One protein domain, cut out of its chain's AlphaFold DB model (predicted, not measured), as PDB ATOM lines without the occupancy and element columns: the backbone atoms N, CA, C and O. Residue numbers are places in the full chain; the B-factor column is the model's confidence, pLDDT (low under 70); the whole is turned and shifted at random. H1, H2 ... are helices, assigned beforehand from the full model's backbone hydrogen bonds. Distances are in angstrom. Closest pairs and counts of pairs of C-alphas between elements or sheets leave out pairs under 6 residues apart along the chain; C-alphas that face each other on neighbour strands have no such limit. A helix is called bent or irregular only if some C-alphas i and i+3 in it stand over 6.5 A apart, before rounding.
ATOM      1  N   GLY A  70     177.088  75.492 138.701       73.38
ATOM      2  CA  GLY A  70     176.992  75.854 140.116       73.38
ATOM      3  C   GLY A  70     177.002  74.633 141.043       73.38
ATOM      4  O   GLY A  70     177.839  74.567 141.941       73.38
ATOM      5  N   GLN A  71     176.147  73.635 140.784       71.62
ATOM      6  CA  GLN A  71     176.121  72.385 141.562       71.62
ATOM      7  C   GLN A  71     177.447  71.624 141.469       71.62
ATOM      8  O   GLN A  71     177.950  71.131 142.475       71.62
ATOM      9  N   PHE A  72     178.031  71.566 140.270       76.19
ATOM     10  CA  PHE A  72     179.343  70.963 140.050       76.19
ATOM     11  C   PHE A  72     180.439  71.681 140.855       76.19
ATOM     12  O   PHE A  72     181.309  71.047 141.441       76.19
ATOM     13  N   ASN A  73     180.383  73.011 140.944       78.31
ATOM     14  CA  ASN A  73     181.348  73.791 141.711       78.31
ATOM     15  C   ASN A  73     181.173  73.647 143.229       78.31
ATOM     16  O   ASN A  73     182.170  73.656 143.942       78.31
ATOM     17  N   GLU A  74     179.944  73.499 143.725       71.81
ATOM     18  CA  GLU A  74     179.663  73.283 145.154       71.81
ATOM     19  C   GLU A  74     180.158  71.927 145.671       71.81
ATOM     20  O   GLU A  74     180.368  71.769 146.873       71.81
ATOM     21  N   GLN A  75     180.374  70.963 144.777       71.69
ATOM     22  CA  GLN A  75     180.963  69.664 145.106       71.69
ATOM     23  C   GLN A  75     182.489  69.731 145.297       71.69
ATOM     24  O   GLN A  75     183.068  68.775 145.807       71.69
ATOM     25  N   SER A  76     183.142  70.850 144.947       71.75
ATOM     26  CA  SER A  76     184.585  71.044 145.145       71.75
ATOM     27  C   SER A  76     184.944  71.029 146.633       71.75
ATOM     28  O   SER A  76     184.529  71.905 147.398       71.75
ATOM     29  N   LEU A  77     185.763  70.057 147.045       68.56
ATOM     30  CA  LEU A  77     186.298  69.987 148.409       68.56
ATOM     31  C   LEU A  77     187.168  71.201 148.749       68.56
ATOM     32  O   LEU A  77     187.157  71.642 149.894       68.56
ATOM     33  N   LEU A  78     187.850  71.791 147.762       67.44
ATOM     34  CA  LEU A  78     188.649  73.007 147.955       67.44
ATOM     35  C   LEU A  78     187.779  74.175 148.418       67.44
ATOM     36  O   LEU A  78     188.153  74.918 149.319       67.44
ATOM     37  N   LEU A  79     186.586  74.303 147.835       66.81
ATOM     38  CA  LEU A  79     185.667  75.392 148.144       66.81
ATOM     39  C   LEU A  79     184.956  75.169 149.487       66.81
ATOM     40  O   LEU A  79     184.677  76.128 150.204       66.81
ATOM     41  N   ARG A  80     184.672  73.906 149.838       68.75
ATOM     42  CA  ARG A  80     183.999  73.535 151.097       68.75
ATOM     43  C   ARG A  80     184.943  73.532 152.300       68.75
ATOM     44  O   ARG A  80     184.535  73.942 153.382       68.75
ATOM     45  N   CYS A  81     186.189  73.104 152.106       71.62
ATOM     46  CA  CYS A  81     187.183  72.924 153.166       71.62
ATOM     47  C   CYS A  81     188.362  73.902 153.057       71.62
ATOM     48  O   CYS A  81     189.386  73.690 153.699       71.62
ATOM     49  N   GLY A  82     188.241  74.986 152.284       69.56
ATOM     50  CA  GLY A  82     189.344  75.922 152.029       69.56
ATOM     51  C   GLY A  82     189.955  76.562 153.281       69.56
ATOM     52  O   GLY A  82     191.129  76.909 153.271       69.56
ATOM     53  N   PHE A  83     189.204  76.665 154.385       73.06
ATOM     54  CA  PHE A  83     189.722  77.147 155.675       73.06
ATOM     55  C   PHE A  83     190.679  76.156 156.358       73.06
ATOM     56  O   PHE A  83     191.479  76.564 157.194       73.06
ATOM     57  N   ALA A  84     190.582  74.869 156.023       78.38
ATOM     58  CA  ALA A  84     191.406  73.797 156.574       78.38
ATOM     59  C   ALA A  84     192.608  73.455 155.676       78.38
ATOM     60  O   ALA A  84     193.459  72.657 156.062       78.38
ATOM     61  N   LEU A  85     192.681  74.037 154.475       79.25
ATOM     62  CA  LEU A  85     193.753  73.793 153.516       79.25
ATOM     63  C   LEU A  85     194.837  74.866 153.627       79.25
ATOM     64  O   LEU A  85     194.560  76.052 153.823       79.25
ATOM     65  N   ARG A  86     196.097  74.450 153.463       81.69
ATOM     66  CA  ARG A  86     197.221  75.384 153.375       81.69
ATOM     67  C   ARG A  86     197.054  76.254 152.128       81.69
ATOM     68  O   ARG A  86     196.770  75.744 151.047       81.69
ATOM     69  N   ARG A  87     197.271  77.563 152.274       79.56
ATOM     70  CA  ARG A  87     197.311  78.483 151.130       79.56
ATOM     71  C   ARG A  87     198.487  78.143 150.220       79.56
ATOM     72  O   ARG A  87     199.604  77.960 150.708       79.56
ATOM     73  N   MET A  88     198.221  78.098 148.920       86.00
ATOM     74  CA  MET A  88     199.258  77.948 147.903       86.00
ATOM     75  C   MET A  88     200.038  79.254 147.725       86.00
ATOM     76  O   MET A  88     199.565  80.334 148.098       86.00
ATOM     77  N   ASP A  89     201.256  79.145 147.204       87.81
ATOM     78  CA  ASP A  89     202.128  80.276 146.905       87.81
ATOM     79  C   ASP A  89     201.886  80.828 145.490       87.81
ATOM     80  O   ASP A  89     201.210  80.228 144.651       87.81
ATOM     81  N   SER A  90     202.455  82.003 145.205       88.00
ATOM     82  CA  SER A  90     202.358  82.616 143.875       88.00
ATOM     83  C   SER A  90     203.106  81.841 142.791       88.00
ATOM     84  O   SER A  90     202.898  82.110 141.609       88.00
ATOM     85  N   GLU A  91     203.954  80.879 143.164       90.25
ATOM     86  CA  GLU A  91     204.659  80.016 142.214       90.25
ATOM     87  C   GLU A  91     203.713  79.051 141.496       90.25
ATOM     88  O   GLU A  91     204.006  78.631 140.375       90.25
ATOM     89  N   LEU A  92     202.520  78.807 142.055       92.12
ATOM     90  CA  LEU A  92     201.444  78.076 141.387       92.12
ATOM     91  C   LEU A  92     201.113  78.642 139.993       92.12
ATOM     92  O   LEU A  92     200.736  77.894 139.091       92.12
ATOM     93  N   VAL A  93     201.313  79.949 139.780       93.31
ATOM     94  CA  VAL A  93     201.120  80.617 138.483       93.31
ATOM     95  C   VAL A  93     202.013  80.025 137.384       93.31
ATOM     96  O   VAL A  93     201.637  80.037 136.212       93.31
ATOM     97  N   ARG A  94     203.169  79.435 137.719       93.56
ATOM     98  CA  ARG A  94     204.028  78.776 136.724       93.56
ATOM     99  C   ARG A  94     203.344  77.596 136.047       93.56
ATOM    100  O   ARG A  94     203.683  77.301 134.910       93.56
ATOM    101  N   LEU A  95     202.360  76.957 136.680       94.06
ATOM    102  CA  LEU A  95     201.636  75.840 136.068       94.06
ATOM    103  C   LEU A  95     200.815  76.261 134.844       94.06
ATOM    104  O   LEU A  95     200.498  75.415 134.011       94.06
ATOM    105  N   PHE A  96     200.558  77.561 134.651       94.19
ATOM    106  CA  PHE A  96     200.036  78.058 133.381       94.19
ATOM    107  C   PHE A  96     201.010  77.879 132.217       94.19
ATOM    108  O   PHE A  96     200.588  78.142 131.112       94.19
ATOM    109  N   THR A  97     202.263  77.437 132.376       92.94
ATOM    110  CA  THR A  97     203.117  77.063 131.229       92.94
ATOM    111  C   THR A  97     202.924  75.608 130.797       92.94
ATOM    112  O   THR A  97     203.200  75.271 129.648       92.94
ATOM    113  N   VAL A  98     202.360  74.759 131.662       92.81
ATOM    114  CA  VAL A  98     202.136  73.329 131.399       92.81
ATOM    115  C   VAL A  98     200.947  73.141 130.459       92.81
ATOM    116  O   VAL A  98     199.897  73.761 130.652       92.81
ATOM    117  N   GLN A  99     201.111  72.335 129.408       90.75
ATOM    118  CA  GLN A  99     200.100  72.151 128.362       90.75
ATOM    119  C   GLN A  99     198.758  71.691 128.952       90.75
ATOM    120  O   GLN A  99     198.719  70.754 129.742       90.75
ATOM    121  N   LEU A 100     197.654  72.324 128.542       91.56
ATOM    122  CA  LEU A 100     196.302  71.900 128.912       91.56
ATOM    123  C   LEU A 100     195.782  70.869 127.908       91.56
ATOM    124  O   LEU A 100     195.642  71.172 126.723       91.56
ATOM    125  N   VAL A 101     195.419  69.687 128.398       89.81
ATOM    126  CA  VAL A 101     194.626  68.707 127.653       89.81
ATOM    127  C   VAL A 101     193.195  68.780 128.190       89.81
ATOM    128  O   VAL A 101     192.957  68.423 129.345       89.81
ATOM    129  N   PRO A 102     192.213  69.254 127.395       85.31
ATOM    130  CA  PRO A 102     190.838  69.473 127.846       85.31
ATOM    131  C   PRO A 102     190.048  68.154 127.937       85.31
ATOM    132  O   PRO A 102     188.995  67.995 127.325       85.31
ATOM    133  N   ALA A 103     190.575  67.198 128.701       82.06
ATOM    134  CA  ALA A 103     189.987  65.902 128.997       82.06
ATOM    135  C   ALA A 103     189.706  65.780 130.502       82.06
ATOM    136  O   ALA A 103     190.388  66.381 131.337       82.06
ATOM    137  N   ARG A 104     188.681  64.995 130.852       72.44
ATOM    138  CA  ARG A 104     188.341  64.717 132.256       72.44
ATOM    139  C   ARG A 104     189.307  63.720 132.892       72.44
ATOM    140  O   ARG A 104     189.659  63.882 134.050       72.44
ATOM    141  N   VAL A 105     189.713  62.706 132.136       71.06
ATOM    142  CA  VAL A 105     190.662  61.675 132.558       71.06
ATOM    143  C   VAL A 105     191.703  61.539 131.457       71.06
ATOM    144  O   VAL A 105     191.342  61.450 130.285       71.06
ATOM    145  N   LEU A 106     192.984  61.547 131.827       73.69
ATOM    146  CA  LEU A 106     194.074  61.261 130.898       73.69
ATOM    147  C   LEU A 106     194.147  59.747 130.677       73.69
ATOM    148  O   LEU A 106     194.413  58.983 131.613       73.69
ATOM    149  N   GLU A 107     193.879  59.327 129.443       66.69
ATOM    150  CA  GLU A 107     193.852  57.914 129.052       66.69
ATOM    151  C   GLU A 107     195.261  57.312 128.979       66.69
ATOM    152  O   GLU A 107     195.459  56.150 129.329       66.69
ATOM    153  N   LEU A 108     196.257  58.115 128.592       70.44
ATOM    154  CA  LEU A 108     197.640  57.673 128.425       70.44
ATOM    155  C   LEU A 108     198.459  57.918 129.707       70.44
ATOM    156  O   LEU A 108     198.558  59.063 130.156       70.44
ATOM    157  N   PRO A 109     199.100  56.884 130.289       66.31
ATOM    158  CA  PRO A 109     199.958  57.034 131.467       66.31
ATOM    159  C   PRO A 109     201.132  57.997 131.249       66.31
ATOM    160  O   PRO A 109     201.496  58.717 132.168       66.31
ATOM    161  N   GLU A 110     201.674  58.054 130.029       65.50
ATOM    162  CA  GLU A 110     202.804  58.919 129.641       65.50
ATOM    163  C   GLU A 110     202.469  60.419 129.691       65.50
ATOM    164  O   GLU A 110     203.354  61.265 129.813       65.50
ATOM    165  N   GLN A 111     201.181  60.764 129.625       66.50
ATOM    166  CA  GLN A 111     200.702  62.144 129.738       66.50
ATOM    167  C   GLN A 111     200.564  62.592 131.202       66.50
ATOM    168  O   GLN A 111     200.457  63.785 131.486       66.50
ATOM    169  N   ARG A 112     200.585  61.656 132.162       65.31
ATOM    170  CA  ARG A 112     200.446  61.975 133.587       65.31
ATOM    171  C   ARG A 112     201.728  62.639 134.088       65.31
ATOM    172  O   ARG A 112     202.788  62.022 134.100       65.31
ATOM    173  N   GLY A 113     201.621  63.900 134.503       69.50
ATOM    174  CA  GLY A 113     202.740  64.704 135.006       69.50
ATOM    175  C   GLY A 113     203.438  65.583 133.960       69.50
ATOM    176  O   GLY A 113     204.312  66.363 134.330       69.50
ATOM    177  N   THR A 114     203.049  65.506 132.683       81.69
ATOM    178  CA  THR A 114     203.579  66.366 131.602       81.69
ATOM    179  C   THR A 114     202.552  67.370 131.079       81.69
ATOM    180  O   THR A 114     202.928  68.419 130.553       81.69
ATOM    181  N   CYS A 115     201.263  67.090 131.262       87.00
ATOM    182  CA  CYS A 115     200.166  67.988 130.929       87.00
ATOM    183  C   CYS A 115     199.193  68.147 132.107       87.00
ATOM    184  O   CYS A 115     199.235  67.384 133.069       87.00
ATOM    185  N   LEU A 116     198.330  69.160 132.021       88.88
ATOM    186  CA  LEU A 116     197.226  69.382 132.948       88.88
ATOM    187  C   LEU A 116     195.924  68.874 132.332       88.88
ATOM    188  O   LEU A 116     195.553  69.286 131.229       88.88
ATOM    189  N   ALA A 117     195.200  68.039 133.068       89.50
ATOM    190  CA  ALA A 117     193.806  67.709 132.802       89.50
ATOM    191  C   ALA A 117     192.863  68.815 133.311       89.50
ATOM    192  O   ALA A 117     193.265  69.735 134.029       89.50
ATOM    193  N   LEU A 118     191.565  68.715 132.998       89.25
ATOM    194  CA  LEU A 118     190.578  69.717 133.430       89.25
ATOM    195  C   LEU A 118     190.478  69.851 134.957       89.25
ATOM    196  O   LEU A 118     190.287  70.959 135.452       89.25
ATOM    197  N   ALA A 119     190.612  68.756 135.711       84.81
ATOM    198  CA  ALA A 119     190.550  68.791 137.174       84.81
ATOM    199  C   ALA A 119     191.737  69.562 137.783       84.81
ATOM    200  O   ALA A 119     191.543  70.452 138.615       84.81
ATOM    201  N   GLU A 120     192.952  69.284 137.311       87.88
ATOM    202  CA  GLU A 120     194.187  69.937 137.760       87.88
ATOM    203  C   GLU A 120     194.215  71.407 137.332       87.88
ATOM    204  O   GLU A 120     194.513  72.296 138.129       87.88
ATOM    205  N   TYR A 121     193.820  71.695 136.090       92.50
ATOM    206  CA  TYR A 121     193.740  73.069 135.606       92.50
ATOM    207  C   TYR A 121     192.710  73.888 136.383       92.50
ATOM    208  O   TYR A 121     192.967  75.034 136.760       92.50
ATOM    209  N   ARG A 122     191.557  73.288 136.699       90.75
ATOM    210  CA  ARG A 122     190.562  73.907 137.572       90.75
ATOM    211  C   ARG A 122     191.143  74.216 138.952       90.75
ATOM    212  O   ARG A 122     190.900  75.310 139.455       90.75
ATOM    213  N   PHE A 123     191.896  73.293 139.552       88.88
ATOM    214  CA  PHE A 123     192.559  73.516 140.840       88.88
ATOM    215  C   PHE A 123     193.468  74.755 140.794       88.88
ATOM    216  O   PHE A 123     193.395  75.603 141.690       88.88
ATOM    217  N   VAL A 124     194.279  74.891 139.739       92.56
ATOM    218  CA  VAL A 124     195.171  76.047 139.540       92.56
ATOM    219  C   VAL A 124     194.365  77.338 139.414       92.56
ATOM    220  O   VAL A 124     194.609  78.293 140.153       92.56
ATOM    221  N   LEU A 125     193.361  77.359 138.530       94.12
ATOM    222  CA  LEU A 125     192.493  78.520 138.325       94.12
ATOM    223  C   LEU A 125     191.799  78.963 139.619       94.12
ATOM    224  O   LEU A 125     191.780  80.153 139.930       94.12
ATOM    225  N   GLU A 126     191.226  78.018 140.365       90.44
ATOM    226  CA  GLU A 126     190.465  78.270 141.591       90.44
ATOM    227  C   GLU A 126     191.355  78.901 142.672       90.44
ATOM    228  O   GLU A 126     191.018  79.967 143.192       90.44
ATOM    229  N   ASN A 127     192.534  78.326 142.937       89.12
ATOM    230  CA  ASN A 127     193.469  78.849 143.939       89.12
ATOM    231  C   ASN A 127     194.021  80.230 143.566       89.12
ATOM    232  O   ASN A 127     194.001  81.138 144.398       89.12
ATOM    233  N   VAL A 128     194.467  80.418 142.319       92.31
ATOM    234  CA  VAL A 128     195.013  81.707 141.866       92.31
ATOM    235  C   VAL A 128     193.937  82.794 141.896       92.31
ATOM    236  O   VAL A 128     194.189  83.902 142.367       92.31
ATOM    237  N   THR A 129     192.716  82.484 141.453       92.38
ATOM    238  CA  THR A 129     191.608  83.451 141.454       92.38
ATOM    239  C   THR A 129     191.216  83.851 142.873       92.38
ATOM    240  O   THR A 129     191.080  85.039 143.156       92.38
ATOM    241  N   ILE A 130     191.063  82.882 143.782       88.00
ATOM    242  CA  ILE A 130     190.723  83.161 145.184       88.00
ATOM    243  C   ILE A 130     191.837  83.974 145.848       88.00
ATOM    244  O   ILE A 130     191.538  84.927 146.566       88.00
ATOM    245  N   ALA A 131     193.107  83.653 145.585       88.25
ATOM    246  CA  ALA A 131     194.226  84.442 146.085       88.25
ATOM    247  C   ALA A 131     194.147  85.892 145.582       88.25
ATOM    248  O   ALA A 131     194.226  86.816 146.389       88.25
ATOM    249  N   LEU A 132     193.904  86.123 144.290       89.06
ATOM    250  CA  LEU A 132     193.751  87.473 143.735       89.06
ATOM    251  C   LEU A 132     192.586  88.260 144.360       89.06
ATOM    252  O   LEU A 132     192.700  89.472 144.535       89.06
ATOM    253  N   GLU A 133     191.484  87.593 144.706       88.06
ATOM    254  CA  GLU A 133     190.300  88.226 145.302       88.06
ATOM    255  C   GLU A 133     190.418  88.469 146.817       88.06
ATOM    256  O   GLU A 133     189.848  89.435 147.324       88.06
ATOM    257  N   ALA A 134     191.123  87.597 147.548       80.38
ATOM    258  CA  ALA A 134     191.170  87.597 149.014       80.38
ATOM    259  C   ALA A 134     192.442  88.220 149.618       80.38
ATOM    260  O   ALA A 134     192.479  88.478 150.824       80.38
ATOM    261  N   SER A 135     193.503  88.408 148.831       69.06
ATOM    262  CA  SER A 135     194.813  88.796 149.362       69.06
ATOM    263  C   SER A 135     194.857  90.225 149.908       69.06
ATOM    264  O   SER A 135     194.268  91.151 149.349       69.06
ATOM    265  N   SER A 136     195.672  90.420 150.953       62.47
ATOM    266  CA  SER A 136     196.181  91.744 151.337       62.47
ATOM    267  C   SER A 136     196.841  92.423 150.131       62.47
ATOM    268  O   SER A 136     197.369  91.742 149.246       62.47
ATOM    269  N   GLU A 137     196.867  93.762 150.100       64.00
ATOM    270  CA  GLU A 137     197.420  94.517 148.967       64.00
ATOM    271  C   GLU A 137     198.854  94.090 148.602       64.00
ATOM    272  O   GLU A 137     199.257  94.279 147.460       64.00
ATOM    273  N   ALA A 138     199.634  93.508 149.523       65.81
ATOM    274  CA  ALA A 138     200.983  93.009 149.250       65.81
ATOM    275  C   ALA A 138     201.032  91.636 148.558       65.81
ATOM    276  O   ALA A 138     201.686  91.514 147.524       65.81
ATOM    277  N   GLU A 139     200.341  90.623 149.085       69.19
ATOM    278  CA  GLU A 139     200.336  89.260 148.525       69.19
ATOM    279  C   GLU A 139     199.639  89.218 147.161       69.19
ATOM    280  O   GLU A 139     200.138  88.599 146.218       69.19
ATOM    281  N   GLY A 140     198.547  89.976 147.008       76.44
ATOM    282  CA  GLY A 140     197.824  90.080 145.741       76.44
ATOM    283  C   GLY A 140     198.690  90.665 144.624       76.44
ATOM    284  O   GLY A 140     198.569  90.250 143.473       76.44
ATOM    285  N   ARG A 141     199.634  91.560 144.959       80.75
ATOM    286  CA  ARG A 141     200.584  92.127 143.987       80.75
ATOM    287  C   ARG A 141     201.549  91.087 143.429       80.75
ATOM    288  O   ARG A 141     201.901  91.197 142.257       80.75
ATOM    289  N   CYS A 142     201.981  90.107 144.226       85.19
ATOM    290  CA  CYS A 142     202.858  89.037 143.741       85.19
ATOM    291  C   CYS A 142     202.126  88.180 142.707       85.19
ATOM    292  O   CYS A 142     202.602  88.052 141.583       85.19
ATOM    293  N   TYR A 143     200.919  87.713 143.039       88.62
ATOM    294  CA  TYR A 143     200.073  86.980 142.096       88.62
ATOM    295  C   TYR A 143     199.780  87.784 140.823       88.62
ATOM    296  O   TYR A 143     199.900  87.247 139.728       88.62
ATOM    297  N   GLN A 144     199.456  89.077 140.939       90.06
ATOM    298  CA  GLN A 144     199.198  89.942 139.781       90.06
ATOM    299  C   GLN A 144     200.416  90.056 138.860       90.06
ATOM    300  O   GLN A 144     200.274  89.923 137.648       90.06
ATOM    301  N   ARG A 145     201.616  90.274 139.413       89.88
ATOM    302  CA  ARG A 145     202.850  90.365 138.615       89.88
ATOM    303  C   ARG A 145     203.166  89.047 137.917       89.88
ATOM    304  O   ARG A 145     203.341  89.052 136.702       89.88
ATOM    305  N   SER A 146     203.148  87.933 138.647       91.88
ATOM    306  CA  SER A 146     203.382  86.612 138.060       91.88
ATOM    307  C   SER A 146     202.348  86.287 136.975       91.88
ATOM    308  O   SER A 146     202.695  85.749 135.927       91.88
ATOM    309  N   MET A 147     201.077  86.655 137.179       94.00
ATOM    310  CA  MET A 147     200.027  86.445 136.174       94.00
ATOM    311  C   MET A 147     200.215  87.310 134.930       94.00
ATOM    312  O   MET A 147     199.888  86.864 133.838       94.00
ATOM    313  N   VAL A 148     200.733  88.532 135.063       93.44
ATOM    314  CA  VAL A 148     201.056  89.392 133.912       93.44
ATOM    315  C   VAL A 148     202.142  88.736 133.061       93.44
ATOM    316  O   VAL A 148     202.026  88.738 131.834       93.44
ATOM    317  N   GLU A 149     203.160  88.139 133.681       93.31
ATOM    318  CA  GLU A 149     204.214  87.399 132.972       93.31
ATOM    319  C   GLU A 149     203.672  86.160 132.251       93.31
ATOM    320  O   GLU A 149     204.095  85.888 131.133       93.31
ATOM    321  N   ARG A 150     202.700  85.456 132.849       95.38
ATOM    322  CA  ARG A 150     202.073  84.236 132.295       95.38
ATOM    323  C   ARG A 150     200.730  84.465 131.607       95.38
ATOM    324  O   ARG A 150     199.919  83.549 131.456       95.38
ATOM    325  N   TRP A 151     200.465  85.712 131.220       95.94
ATOM    326  CA  TRP A 151     199.162  86.107 130.695       95.94
ATOM    327  C   TRP A 151     198.878  85.481 129.332       95.94
ATOM    328  O   TRP A 151     197.755  85.054 129.082       95.94
ATOM    329  N   GLN A 152     199.887  85.401 128.461       96.06
ATOM    330  CA  GLN A 152     199.720  84.822 127.131       96.06
ATOM    331  C   GLN A 152     199.310  83.353 127.234       96.06
ATOM    332  O   GLN A 152     198.302  82.949 126.655       96.06
ATOM    333  N   GLU A 153     200.035  82.579 128.035       95.94
ATOM    334  CA  GLU A 153     199.782  81.162 128.230       95.94
ATOM    335  C   GLU A 153     198.394  80.917 128.859       95.94
ATOM    336  O   GLU A 153     197.662  80.005 128.459       95.94
ATOM    337  N   PHE A 154     197.983  81.757 129.812       97.00
ATOM    338  CA  PHE A 154     196.635  81.724 130.384       97.00
ATOM    339  C   PHE A 154     195.541  82.002 129.338       97.00
ATOM    340  O   PHE A 154     194.534  81.284 129.272       97.00
ATOM    341  N   VAL A 155     195.721  83.031 128.506       96.19
ATOM    342  CA  VAL A 155     194.736  83.406 127.486       96.19
ATOM    343  C   VAL A 155     194.627  82.327 126.405       96.19
ATOM    344  O   VAL A 155     193.514  81.966 126.029       96.19
ATOM    345  N   GLU A 156     195.741  81.740 125.965       95.31
ATOM    346  CA  GLU A 156     195.747  80.623 125.009       95.31
ATOM    347  C   GLU A 156     194.973  79.408 125.542       95.31
ATOM    348  O   GLU A 156     194.165  78.818 124.827       95.31
ATOM    349  N   ARG A 157     195.127  79.069 126.828       95.44
ATOM    350  CA  ARG A 157     194.342  77.993 127.465       95.44
ATOM    351  C   ARG A 157     192.862  78.326 127.550       95.44
ATOM    352  O   ARG A 157     192.019  77.449 127.361       95.44
ATOM    353  N   THR A 158     192.536  79.587 127.814       95.69
ATOM    354  CA  THR A 158     191.147  80.061 127.823       95.69
ATOM    355  C   THR A 158     190.522  79.943 126.429       95.69
ATOM    356  O   THR A 158     189.388  79.477 126.322       95.69
ATOM    357  N   ALA A 159     191.278  80.255 125.372       95.06
ATOM    358  CA  ALA A 159     190.853  80.077 123.984       95.06
ATOM    359  C   ALA A 159     190.610  78.597 123.645       95.06
ATOM    360  O   ALA A 159     189.569  78.258 123.087       95.06
ATOM    361  N   VAL A 160     191.502  77.692 124.073       94.56
ATOM    362  CA  VAL A 160     191.308  76.237 123.917       94.56
ATOM    363  C   VAL A 160     190.007  75.778 124.586       94.56
ATOM    364  O   VAL A 160     189.245  75.016 123.993       94.56
ATOM    365  N   LEU A 161     189.713  76.253 125.802       95.00
ATOM    366  CA  LEU A 161     188.454  75.932 126.485       95.00
ATOM    367  C   LEU A 161     187.231  76.465 125.730       95.00
ATOM    368  O   LEU A 161     186.246  75.739 125.591       95.00
ATOM    369  N   GLN A 162     187.290  77.706 125.238       94.25
ATOM    370  CA  GLN A 162     186.217  78.333 124.465       94.25
ATOM    371  C   GLN A 162     185.941  77.562 123.169       94.25
ATOM    372  O   GLN A 162     184.791  77.198 122.920       94.25
ATOM    373  N   GLN A 163     186.982  77.236 122.400       92.94
ATOM    374  CA  GLN A 163     186.868  76.463 121.165       92.94
ATOM    375  C   GLN A 163     186.277  75.073 121.433       92.94
ATOM    376  O   GLN A 163     185.332  74.653 120.768       92.94
ATOM    377  N   ARG A 164     186.767  74.362 122.458       92.31
ATOM    378  CA  ARG A 164     186.223  73.046 122.829       92.31
ATOM    379  C   ARG A 164     184.764  73.110 123.262       92.31
ATOM    380  O   ARG A 164     184.004  72.199 122.942       92.31
ATOM    381  N   LEU A 165     184.359  74.161 123.973       92.38
ATOM    382  CA  LEU A 165     182.960  74.376 124.346       92.38
ATOM    383  C   LEU A 165     182.080  74.667 123.129       92.38
ATOM    384  O   LEU A 165     180.982  74.116 123.047       92.38
ATOM    385  N   GLN A 166     182.557  75.477 122.182       91.31
ATOM    386  CA  GLN A 166     181.865  75.725 120.915       91.31
ATOM    387  C   GLN A 166     181.705  74.418 120.129       91.31
ATOM    388  O   GLN A 166     180.580  74.035 119.817       91.31
ATOM    389  N   GLU A 167     182.790  73.670 119.910       90.94
ATOM    390  CA  GLU A 167     182.757  72.359 119.250       90.94
ATOM    391  C   GLU A 167     181.769  71.411 119.937       90.94
ATOM    392  O   GLU A 167     180.926  70.809 119.284       90.94
ATOM    393  N   ALA A 168     181.841  71.277 121.263       87.25
ATOM    394  CA  ALA A 168     180.990  70.361 122.018       87.25
ATOM    395  C   ALA A 168     179.501  70.759 122.000       87.25
ATOM    396  O   ALA A 168     178.633  69.890 122.093       87.25
ATOM    397  N   THR A 169     179.203  72.055 121.865       86.75
ATOM    398  CA  THR A 169     177.831  72.586 121.833       86.75
ATOM    399  C   THR A 169     177.223  72.539 120.427       86.75
ATOM    400  O   THR A 169     176.033  72.267 120.301       86.75
ATOM    401  N   HIS A 170     178.025  72.765 119.381       85.38
ATOM    402  CA  HIS A 170     177.570  72.865 117.986       85.38
ATOM    403  C   HIS A 170     177.671  71.556 117.178       85.38
ATOM    404  O   HIS A 170     177.338  71.537 115.994       85.38
ATOM    405  N   ARG A 171     178.109  70.449 117.789       85.81
ATOM    406  CA  ARG A 171     178.037  69.109 117.174       85.81
ATOM    407  C   ARG A 171     176.587  68.723 116.845       85.81
ATOM    408  O   ARG A 171     175.664  69.097 117.562       85.81
ATOM    409  N   LEU A 172     176.411  67.892 115.806       76.50
ATOM    410  CA  LEU A 172     175.108  67.344 115.372       76.50
ATOM    411  C   LEU A 172     174.307  66.719 116.526       76.50
ATOM    412  O   LEU A 172     173.090  66.856 116.588       76.50
ATOM    413  N   GLN A 173     175.006  66.053 117.446       80.19
ATOM    414  CA  GLN A 173     174.491  65.697 118.762       80.19
ATOM    415  C   GLN A 173     175.312  66.463 119.808       80.19
ATOM    416  O   GLN A 173     176.519  66.211 119.915       80.19
ATOM    417  N   PRO A 174     174.702  67.404 120.554       80.81
ATOM    418  CA  PRO A 174     175.396  68.131 121.607       80.81
ATOM    419  C   PRO A 174     175.995  67.176 122.639       80.81
ATOM    420  O   PRO A 174     175.364  66.185 123.017       80.81
ATOM    421  N   ALA A 175     177.205  67.492 123.104       81.62
ATOM    422  CA  ALA A 175     177.900  66.690 124.103       81.62
ATOM    423  C   ALA A 175     177.069  66.524 125.384       81.62
ATOM    424  O   ALA A 175     176.248  67.377 125.751       81.62
ATOM    425  N   SER A 176     177.301  65.418 126.093       82.75
ATOM    426  CA  SER A 176     176.581  65.122 127.326       82.75
ATOM    427  C   SER A 176     176.810  66.213 128.384       82.75
ATOM    428  O   SER A 176     177.848  66.880 128.430       82.75
ATOM    429  N   VAL A 177     175.850  66.396 129.298       80.12
ATOM    430  CA  VAL A 177     175.997  67.366 130.404       80.12
ATOM    431  C   VAL A 177     177.252  67.066 131.235       80.12
ATOM    432  O   VAL A 177     177.923  67.987 131.690       80.12
ATOM    433  N   GLN A 178     177.608  65.790 131.389       79.25
ATOM    434  CA  GLN A 178     178.763  65.360 132.175       79.25
ATOM    435  C   GLN A 178     180.110  65.711 131.520       79.25
ATOM    436  O   GLN A 178     181.079  65.942 132.241       79.25
ATOM    437  N   GLU A 179     180.173  65.797 130.189       82.25
ATOM    438  CA  GLU A 179     181.350  66.290 129.455       82.25
ATOM    439  C   GLU A 179     181.446  67.818 129.488       82.25
ATOM    440  O   GLU A 179     182.527  68.382 129.657       82.25
ATOM    441  N   LEU A 180     180.306  68.505 129.364       86.69
ATOM    442  CA  LEU A 180     180.267  69.964 129.303       86.69
ATOM    443  C   LEU A 180     180.548  70.633 130.655       86.69
ATOM    444  O   LEU A 180     181.098  71.731 130.684       86.69
ATOM    445  N   LEU A 181     180.167  70.019 131.780       87.19
ATOM    446  CA  LEU A 181     180.282  70.646 133.104       87.19
ATOM    447  C   LEU A 181     181.728  70.987 133.516       87.19
ATOM    448  O   LEU A 181     181.955  72.137 133.906       87.19
ATOM    449  N   PRO A 182     182.718  70.076 133.409       87.56
ATOM    450  CA  PRO A 182     184.112  70.402 133.708       87.56
ATOM    451  C   PRO A 182     184.672  71.514 132.813       87.56
ATOM    452  O   PRO A 182     185.322  72.431 133.317       87.56
ATOM    453  N   LEU A 183     184.361  71.480 131.511       91.56
ATOM    454  CA  LEU A 183     184.778  72.506 130.549       91.56
ATOM    455  C   LEU A 183     184.190  73.877 130.904       91.56
ATOM    456  O   LEU A 183     184.923  74.855 131.043       91.56
ATOM    457  N   LYS A 184     182.870  73.938 131.124       92.00
ATOM    458  CA  LYS A 184     182.166  75.167 131.512       92.00
ATOM    459  C   LYS A 184     182.671  75.720 132.839       92.00
ATOM    460  O   LYS A 184     182.765  76.933 132.993       92.00
ATOM    461  N   SER A 185     183.014  74.851 133.787       91.31
ATOM    462  CA  SER A 185     183.593  75.265 135.063       91.31
ATOM    463  C   SER A 185     184.976  75.896 134.892       91.31
ATOM    464  O   SER A 185     185.198  76.999 135.390       91.31
ATOM    465  N   CYS A 186     185.884  75.259 134.143       94.19
ATOM    466  CA  CYS A 186     187.205  75.830 133.867       94.19
ATOM    467  C   CYS A 186     187.092  77.162 133.118       94.19
ATOM    468  O   CYS A 186     187.788  78.122 133.447       94.19
ATOM    469  N   TYR A 187     186.175  77.252 132.151       95.81
ATOM    470  CA  TYR A 187     185.913  78.489 131.422       95.81
ATOM    471  C   TYR A 187     185.371  79.590 132.346       95.81
ATOM    472  O   TYR A 187     185.907  80.694 132.364       95.81
ATOM    473  N   LEU A 188     184.388  79.280 133.201       94.62
ATOM    474  CA  LEU A 188     183.861  80.211 134.204       94.62
ATOM    475  C   LEU A 188     184.964  80.748 135.128       94.62
ATOM    476  O   LEU A 188     185.025  81.952 135.381       94.62
ATOM    477  N   TRP A 189     185.832  79.869 135.632       94.69
ATOM    478  CA  TRP A 189     186.957  80.265 136.480       94.69
ATOM    479  C   TRP A 189     188.007  81.079 135.720       94.69
ATOM    480  O   TRP A 189     188.529  82.037 136.279       94.69
ATOM    481  N   SER A 190     188.247  80.780 134.443       96.81
ATOM    482  CA  SER A 190     189.124  81.585 133.582       96.81
ATOM    483  C   SER A 190     188.569  83.003 133.409       96.81
ATOM    484  O   SER A 190     189.271  83.984 133.644       96.81
ATOM    485  N   LEU A 191     187.269  83.144 133.124       96.81
ATOM    486  CA  LEU A 191     186.610  84.454 133.073       96.81
ATOM    487  C   LEU A 191     186.668  85.183 134.424       96.81
ATOM    488  O   LEU A 191     186.779  86.407 134.466       96.81
ATOM    489  N   ARG A 192     186.592  84.456 135.546       95.44
ATOM    490  CA  ARG A 192     186.716  85.029 136.893       95.44
ATOM    491  C   ARG A 192     188.115  85.538 137.195       95.44
ATOM    492  O   ARG A 192     188.236  86.669 137.663       95.44
ATOM    493  N   LEU A 193     189.140  84.768 136.846       95.94
ATOM    494  CA  LEU A 193     190.530  85.193 136.936       95.94
ATOM    495  C   LEU A 193     190.753  86.461 136.108       95.94
ATOM    496  O   LEU A 193     191.294  87.442 136.619       95.94
ATOM    497  N   ALA A 194     190.284  86.479 134.857       96.50
ATOM    498  CA  ALA A 194     190.435  87.639 133.986       96.50
ATOM    499  C   ALA A 194     189.760  88.894 134.561       96.50
ATOM    500  O   ALA A 194     190.362  89.969 134.574       96.50
ATOM    501  N   THR A 195     188.554  88.757 135.118       95.94
ATOM    502  CA  THR A 195     187.873  89.852 135.825       95.94
ATOM    503  C   THR A 195     188.682  90.349 137.024       95.94
ATOM    504  O   THR A 195     188.836  91.559 137.189       95.94
ATOM    505  N   ALA A 196     189.219  89.443 137.851       94.12
ATOM    506  CA  ALA A 196     190.030  89.801 139.015       94.12
ATOM    507  C   ALA A 196     191.323  90.532 138.612       94.12
ATOM    508  O   ALA A 196     191.696  91.526 139.235       94.12
ATOM    509  N   MET A 197     191.964  90.101 137.521       93.75
ATOM    510  CA  MET A 197     193.136  90.771 136.957       93.75
ATOM    511  C   MET A 197     192.809  92.174 136.437       93.75
ATOM    512  O   MET A 197     193.522  93.125 136.749       93.75
ATOM    513  N   LEU A 198     191.709  92.349 135.700       93.00
ATOM    514  CA  LEU A 198     191.299  93.665 135.187       93.00
ATOM    515  C   LEU A 198     190.848  94.639 136.286       93.00
ATOM    516  O   LEU A 198     190.878  95.853 136.081       93.00
ATOM    517  N   ALA A 199     190.479  94.133 137.466       90.31
ATOM    518  CA  ALA A 199     190.198  94.946 138.647       90.31
ATOM    519  C   ALA A 199     191.469  95.498 139.327       90.31
ATOM    520  O   ALA A 199     191.371  96.259 140.296       90.31
ATOM    521  N   TRP A 200     192.667  95.158 138.837       90.06
ATOM    522  CA  TRP A 200     193.918  95.643 139.409       90.06
ATOM    523  C   TRP A 200     194.045  97.167 139.292       90.06
ATOM    524  O   TRP A 200     194.128  97.731 138.201       90.06
ATOM    525  N   LYS A 201     194.126  97.846 140.445       87.62
ATOM    526  CA  LYS A 201     194.233  99.314 140.538       87.62
ATOM    527  C   LYS A 201     195.363  99.891 139.671       87.62
ATOM    528  O   LYS A 201     195.162 100.935 139.057       87.62
ATOM    529  N   ARG A 202     196.499  99.187 139.543       87.12
ATOM    530  CA  ARG A 202     197.659  99.630 138.747       87.12
ATOM    531  C   ARG A 202     197.322  99.835 137.270       87.12
ATOM    532  O   ARG A 202     197.874 100.738 136.653       87.12
ATOM    533  N   PHE A 203     196.388  99.068 136.705       90.81
ATOM    534  CA  PHE A 203     195.948  99.253 135.316       90.81
ATOM    535  C   PHE A 203     195.221 100.583 135.081       90.81
ATOM    536  O   PHE A 203     195.189 101.074 133.954       90.81
ATOM    537  N   ARG A 204     194.689 101.206 136.140       85.12
ATOM    538  CA  ARG A 204     194.080 102.542 136.071       85.12
ATOM    539  C   ARG A 204     195.124 103.661 136.133       85.12
ATOM    540  O   ARG A 204     194.835 104.783 135.724       85.12
ATOM    541  N   GLU A 205     196.329 103.367 136.615       88.19
ATOM    542  CA  GLU A 205     197.441 104.311 136.721       88.19
ATOM    543  C   GLU A 205     198.232 104.399 135.411       88.19
ATOM    544  O   GLU A 205     198.371 103.419 134.679       88.19
ATOM    545  N   GLN A 206     198.856 105.552 135.149       84.50
ATOM    546  CA  GLN A 206     199.641 105.766 133.925       84.50
ATOM    547  C   GLN A 206     200.773 104.738 133.752       84.50
ATOM    548  O   GLN A 206     201.066 104.320 132.635       84.50
ATOM    549  N   ARG A 207     201.364 104.273 134.861       84.75
ATOM    550  CA  ARG A 207     202.441 103.270 134.874       84.75
ATOM    551  C   ARG A 207     201.982 101.868 134.458       84.75
ATOM    552  O   ARG A 207     202.812 101.083 134.017       84.75
ATOM    553  N   GLY A 208     200.700 101.536 134.628       86.75
ATOM    554  CA  GLY A 208     200.134 100.234 134.257       86.75
ATOM    555  C   GLY A 208     199.391 100.235 132.922       86.75
ATOM    556  O   GLY A 208     198.969  99.173 132.474       86.75
ATOM    557  N   ARG A 209     199.245 101.392 132.257       90.19
ATOM    558  CA  ARG A 209     198.533 101.509 130.969       90.19
ATOM    559  C   ARG A 209     199.147 100.634 129.875       90.19
ATOM    560  O   ARG A 209     198.403  99.985 129.150       90.19
ATOM    561  N   ALA A 210     200.477 100.586 129.771       90.31
ATOM    562  CA  ALA A 210     201.160  99.754 128.776       90.31
ATOM    563  C   ALA A 210     200.916  98.251 129.014       90.31
ATOM    564  O   ALA A 210     200.630  97.510 128.077       90.31
ATOM    565  N   GLU A 211     200.949  97.813 130.279       91.81
ATOM    566  CA  GLU A 211     200.620  96.433 130.657       91.81
ATOM    567  C   GLU A 211     199.149  96.110 130.347       91.81
ATOM    568  O   GLU A 211     198.868  95.050 129.792       91.81
ATOM    569  N   LEU A 212     198.221  97.034 130.628       93.94
ATOM    570  CA  LEU A 212     196.799  96.873 130.312       93.94
ATOM    571  C   LEU A 212     196.556  96.741 128.801       93.94
ATOM    572  O   LEU A 212     195.775  95.887 128.391       93.94
ATOM    573  N   VAL A 213     197.226  97.552 127.972       93.06
ATOM    574  CA  VAL A 213     197.128  97.450 126.505       93.06
ATOM    575  C   VAL A 213     197.552  96.060 126.041       93.06
ATOM    576  O   VAL A 213     196.812  95.428 125.293       93.06
ATOM    577  N   ARG A 214     198.685  95.543 126.536       92.12
ATOM    578  CA  ARG A 214     199.148  94.184 126.213       92.12
ATOM    579  C   ARG A 214     198.153  93.112 126.671       92.12
ATOM    580  O   ARG A 214     197.874  92.174 125.931       92.12
ATOM    581  N   VAL A 215     197.601  93.260 127.876       94.69
ATOM    582  CA  VAL A 215     196.610  92.338 128.448       94.69
ATOM    583  C   VAL A 215     195.336  92.284 127.603       94.69
ATOM    584  O   VAL A 215     194.882  91.189 127.268       94.69
ATOM    585  N   LEU A 216     194.773  93.441 127.235       94.06
ATOM    586  CA  LEU A 216     193.564  93.508 126.409       94.06
ATOM    587  C   LEU A 216     193.822  93.056 124.972       94.06
ATOM    588  O   LEU A 216     192.969  92.382 124.404       94.06
ATOM    589  N   ARG A 217     194.989  93.378 124.407       93.06
ATOM    590  CA  ARG A 217     195.392  92.927 123.071       93.06
ATOM    591  C   ARG A 217     195.370  91.406 122.969       93.06
ATOM    592  O   ARG A 217     194.662  90.875 122.123       93.06
ATOM    593  N   LEU A 218     196.049  90.717 123.888       93.81
ATOM    594  CA  LEU A 218     196.087  89.252 123.900       93.81
ATOM    595  C   LEU A 218     194.686  88.639 124.049       93.81
ATOM    596  O   LEU A 218     194.382  87.644 123.398       93.81
ATOM    597  N   LEU A 219     193.812  89.245 124.863       94.50
ATOM    598  CA  LEU A 219     192.416  88.804 124.968       94.50
ATOM    599  C   LEU A 219     191.659  88.959 123.642       94.50
ATOM    600  O   LEU A 219     190.917  88.058 123.271       94.50
ATOM    601  N   VAL A 220     191.838  90.076 122.929       93.56
ATOM    602  CA  VAL A 220     191.206  90.299 121.618       93.56
ATOM    603  C   VAL A 220     191.721  89.285 120.598       93.56
ATOM    604  O   VAL A 220     190.916  88.607 119.969       93.56
ATOM    605  N   GLU A 221     193.038  89.131 120.477       91.44
ATOM    606  CA  GLU A 221     193.672  88.253 119.484       91.44
ATOM    607  C   GLU A 221     193.294  86.779 119.637       91.44
ATOM    608  O   GLU A 221     193.230  86.054 118.651       91.44
ATOM    609  N   LYS A 222     193.095  86.316 120.874       91.81
ATOM    610  CA  LYS A 222     192.916  84.886 121.159       91.81
ATOM    611  C   LYS A 222     191.477  84.484 121.461       91.81
ATOM    612  O   LYS A 222     191.151  83.318 121.275       91.81
ATOM    613  N   LEU A 223     190.639  85.392 121.973       91.38
ATOM    614  CA  LEU A 223     189.261  85.072 122.385       91.38
ATOM    615  C   LEU A 223     188.190  85.633 121.443       91.38
ATOM    616  O   LEU A 223     187.001  85.385 121.661       91.38
ATOM    617  N   THR A 224     188.580  86.417 120.435       88.81
ATOM    618  CA  THR A 224     187.652  86.981 119.450       88.81
ATOM    619  C   THR A 224     188.092  86.641 118.032       88.81
ATOM    620  O   THR A 224     189.285  86.649 117.744       88.81
ATOM    621  N   ASP A 225     187.133  86.419 117.134       74.69
ATOM    622  CA  ASP A 225     187.378  86.117 115.714       74.69
ATOM    623  C   ASP A 225     187.738  87.385 114.903       74.69
ATOM    624  O   ASP A 225     187.195  87.646 113.830       74.69
ATOM    625  N   CYS A 226     188.595  88.261 115.442       64.75
ATOM    626  CA  CYS A 226     188.973  89.506 114.770       64.75
ATOM    627  C   CYS A 226     189.964  89.251 113.623       64.75
ATOM    628  O   CYS A 226     191.152  89.064 113.855       64.75
ATOM    629  N   GLU A 227     189.500  89.390 112.380       55.88
ATOM    630  CA  GLU A 227     190.320  89.386 111.151       55.88
ATOM    631  C   GLU A 227     191.061  90.722 110.896       55.88
ATOM    632  O   GLU A 227     191.452  91.032 109.771       55.88
ATOM    633  N   ALA A 228     191.213  91.580 111.911       55.34
ATOM    634  CA  ALA A 228     191.786  92.912 111.725       55.34
ATOM    635  C   ALA A 228     193.303  92.822 111.433       55.34
ATOM    636  O   ALA A 228     194.042  92.305 112.271       55.34
ATOM    637  N   PRO A 229     193.798  93.367 110.303       50.66
ATOM    638  CA  PRO A 229     195.173  93.142 109.845       50.66
ATOM    639  C   PRO A 229     196.258  93.855 110.674       50.66
ATOM    640  O   PRO A 229     197.436  93.575 110.481       50.66
ATOM    641  N   THR A 230     195.899  94.753 111.601       61.16
ATOM    642  CA  THR A 230     196.855  95.493 112.449       61.16
ATOM    643  C   THR A 230     196.287  95.748 113.853       61.16
ATOM    644  O   THR A 230     196.004  96.889 114.223       61.16
ATOM    645  N   VAL A 231     196.094  94.696 114.663       64.25
ATOM    646  CA  VAL A 231     195.725  94.845 116.094       64.25
ATOM    647  C   VAL A 231     196.793  95.645 116.870       64.25
ATOM    648  O   VAL A 231     196.499  96.283 117.886       64.25
ATOM    649  N   ASP A 232     198.023  95.676 116.349       65.88
ATOM    650  CA  ASP A 232     199.192  96.251 117.006       65.88
ATOM    651  C   ASP A 232     199.143  97.765 117.255       65.88
ATOM    652  O   ASP A 232     199.733  98.225 118.238       65.88
ATOM    653  N   ASP A 233     198.372  98.514 116.466       71.38
ATOM    654  CA  ASP A 233     198.291  99.979 116.565       71.38
ATOM    655  C   ASP A 233     197.001 100.482 117.232       71.38
ATOM    656  O   ASP A 233     196.778 101.690 117.359       71.38
ATOM    657  N   LEU A 234     196.120  99.581 117.688       81.62
ATOM    658  CA  LEU A 234     194.844 100.002 118.261       81.62
ATOM    659  C   LEU A 234     195.008 100.665 119.631       81.62
ATOM    660  O   LEU A 234     195.635 100.145 120.559       81.62
ATOM    661  N   HIS A 235     194.326 101.799 119.789       85.94
ATOM    662  CA  HIS A 235     194.163 102.451 121.079       85.94
ATOM    663  C   HIS A 235     193.367 101.582 122.064       85.94
ATOM    664  O   HIS A 235     192.479 100.813 121.692       85.94
ATOM    665  N   LEU A 236     193.634 101.785 123.358       89.12
ATOM    666  CA  LEU A 236     193.027 101.051 124.474       89.12
ATOM    667  C   LEU A 236     191.486 100.990 124.417       89.12
ATOM    668  O   LEU A 236     190.892  99.962 124.736       89.12
ATOM    669  N   THR A 237     190.834 102.079 124.001       89.31
ATOM    670  CA  THR A 237     189.371 102.168 123.859       89.31
ATOM    671  C   THR A 237     188.834 101.300 122.726       89.31
ATOM    672  O   THR A 237     187.795 100.664 122.882       89.31
ATOM    673  N   GLU A 238     189.545 101.222 121.600       89.38
ATOM    674  CA  GLU A 238     189.146 100.372 120.474       89.38
ATOM    675  C   GLU A 238     189.342  98.890 120.805       89.38
ATOM    676  O   GLU A 238     188.437  98.091 120.562       89.38
ATOM    677  N   LEU A 239     190.441  98.533 121.484       91.00
ATOM    678  CA  LEU A 239     190.646  97.176 122.008       91.00
ATOM    679  C   LEU A 239     189.499  96.750 122.937       91.00
ATOM    680  O   LEU A 239     188.957  95.655 122.797       91.00
ATOM    681  N   ALA A 240     189.071  97.627 123.850       91.81
ATOM    682  CA  ALA A 240     187.942  97.345 124.732       91.81
ATOM    683  C   ALA A 240     186.623  97.167 123.966       91.81
ATOM    684  O   ALA A 240     185.852  96.264 124.285       91.81
ATOM    685  N   LYS A 241     186.354  97.988 122.944       90.94
ATOM    686  CA  LYS A 241     185.149  97.852 122.109       90.94
ATOM    687  C   LYS A 241     185.136  96.534 121.337       90.94
ATOM    688  O   LYS A 241     184.094  95.878 121.319       90.94
ATOM    689  N   LEU A 242     186.261  96.140 120.739       90.94
ATOM    690  CA  LEU A 242     186.394  94.860 120.038       90.94
ATOM    691  C   LEU A 242     186.197  93.684 120.993       90.94
ATOM    692  O   LEU A 242     185.388  92.803 120.710       90.94
ATOM    693  N   LEU A 243     186.840  93.723 122.163       91.75
ATOM    694  CA  LEU A 243     186.695  92.680 123.173       91.75
ATOM    695  C   LEU A 243     185.246  92.550 123.654       91.75
ATOM    696  O   LEU A 243     184.708  91.449 123.720       91.75
ATOM    697  N   LEU A 244     184.584  93.673 123.950       92.44
ATOM    698  CA  LEU A 244     183.175  93.676 124.344       92.44
ATOM    699  C   LEU A 244     182.265  93.160 123.223       92.44
ATOM    700  O   LEU A 244     181.275  92.499 123.513       92.44
ATOM    701  N   LYS A 245     182.579  93.449 121.957       90.81
ATOM    702  CA  LYS A 245     181.801  92.977 120.805       90.81
ATOM    703  C   LYS A 245     181.966  91.472 120.574       90.81
ATOM    704  O   LYS A 245     180.980  90.829 120.237       90.81
ATOM    705  N   GLY A 246     183.175  90.934 120.733       88.69
ATOM    706  CA  GLY A 246     183.462  89.519 120.482       88.69
ATOM    707  C   GLY A 246     183.100  88.597 121.647       88.69
ATOM    708  O   GLY A 246     182.558  87.520 121.431       88.69
ATOM    709  N   LEU A 247     183.362  89.020 122.889       89.62
ATOM    710  CA  LEU A 247     183.246  88.144 124.060       89.62
ATOM    711  C   LEU A 247     181.898  88.260 124.791       89.62
ATOM    712  O   LEU A 247     181.441  87.302 125.412       89.62
ATOM    713  N   ILE A 248     181.251  89.429 124.753       92.38
ATOM    714  CA  ILE A 248     180.025  89.704 125.524       92.38
ATOM    715  C   ILE A 248     178.792  89.450 124.647       92.38
ATOM    716  O   ILE A 248     178.005  90.347 124.345       92.38
ATOM    717  N   VAL A 249     178.652  88.190 124.232       91.75
ATOM    718  CA  VAL A 249     177.578  87.682 123.365       91.75
ATOM    719  C   VAL A 249     176.846  86.512 124.026       91.75
ATOM    720  O   VAL A 249     177.371  85.859 124.931       91.75
ATOM    721  N   GLN A 250     175.602  86.255 123.616       89.69
ATOM    722  CA  GLN A 250     174.756  85.233 124.242       89.69
ATOM    723  C   GLN A 250     175.344  83.824 124.075       89.69
ATOM    724  O   GLN A 250     175.297  83.009 124.996       89.69
ATOM    725  N   GLU A 251     175.939  83.553 122.921       89.75
ATOM    726  CA  GLU A 251     176.544  82.283 122.531       89.75
ATOM    727  C   GLU A 251     177.708  81.916 123.464       89.75
ATOM    728  O   GLU A 251     177.838  80.765 123.881       89.75
ATOM    729  N   ALA A 252     178.474  82.918 123.910       90.62
ATOM    730  CA  ALA A 252     179.584  82.756 124.850       90.62
ATOM    731  C   ALA A 252     179.136  82.335 126.265       90.62
ATOM    732  O   ALA A 252     179.969  81.985 127.102       90.62
ATOM    733  N   CYS A 253     177.828  82.350 126.555       90.81
ATOM    734  CA  CYS A 253     177.279  81.852 127.816       90.81
ATOM    735  C   CYS A 253     177.112  80.326 127.830       90.81
ATOM    736  O   CYS A 253     176.933  79.746 128.902       90.81
ATOM    737  N   PHE A 254     177.103  79.674 126.660       89.06
ATOM    738  CA  PHE A 254     176.856  78.234 126.512       89.06
ATOM    739  C   PHE A 254     175.603  77.753 127.271       89.06
ATOM    740  O   PHE A 254     175.600  76.690 127.901       89.06
ATOM    741  N   GLY A 255     174.545  78.572 127.283       86.19
ATOM    742  CA  GLY A 255     173.286  78.286 127.980       86.19
ATOM    743  C   GLY A 255     173.378  78.220 129.513       86.19
ATOM    744  O   GLY A 255     172.451  77.710 130.141       86.19
TER     745      GLY A 255
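This is residues 70 to 255 of the 595 residues of an uncharacterized protein of Anopheles maculatus (UniProt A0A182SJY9). H7 runs through the middle of a helical body, with H4 along one side of it and H6 along another; H3 and H5, nearly parallel in line, pack on H4, and the pair H9 and H10 extends the body from H6. Short H1 packs on residues 181 to 185 of H7. The printed part has 186 residues with ten named helices, H1 to H10 in order, and no named strand: its class is all helix. It is compact, with a radius of gyration of the C-alphas of 17.0 A and spans of 45, 45 and 32 A.

H1, residues 70 to 74, begins at C-alpha 70, (176.992, 75.854, 140.116). H2 is residues 77 to 81 and H3 residues 90 to 97. H4, residues 118 to 134, is 23.7 A long, and H5, residues 137 to 149, 18.8 A. H6, residues 151 to 170, is 28.3 A long. H7, residues 177 to 198, the longest at 30.8 A, begins at (175.997, 67.366, 130.404) and is only just irregular: C-alphas 179 and 182 are 6.53 A apart. H8 is residues 201 to 204. H9, residues 206 to 223, is 25.9 A long and irregular, with C-alphas 207 and 210 7.2 A apart. H10, residues 236 to 247, is 16.2 A long and ends at (183.246, 88.144, 124.060).

H1 touches H7, closest at the C-alphas of Phe 72 and Leu 181, 7.0 A. H2 touches no helix but is near H4. H3 and H5 touch at a shallow tilt of 17 degrees, the same way, closest at C-alphas 90 and 143, 5.2 A. H4 and H5 form a helical hairpin at 42 degrees, closest at C-alphas 132 and 140, 5.2 A. H4 and H7 touch at a shallow tilt of 30 degrees, the same way, with C-alphas 129 and 193 closest at 5.0 A. H6 and H7 form a helical hairpin, closest at C-alphas 161 and 187, 6.1 A. H6 and H9 touch, closest at C-alphas 159 and 223, 5.5 A. H8 and H9 touch only at the corner, closest at C-alphas 202 and 208, 5.2 A. H9 and H10 touch, closest at C-alphas 220 and 243, 5.3 A. Every O i to N i+4 pair is within hydrogen-bond range in H1, H2, H4, H6 and H10, against 7 of 9 in H5, 16 of 18 in H7, 12 of 14 in H9 and 0 of 4 in H3, where 5 of 5 O i to N i+3 pairs are; H8 is too short for an i+4 pair.

C-alphas 84 and 229, the farthest apart, are 50.7 A apart. The printed part has no cut. The links H3 to H4 and H9 to H10 are long. Mean pLDDT of the printed part is 85.4; residues 77 to 80, 82, 107, 109 to 113, 135 to 139 and 226 to 232 are under 70.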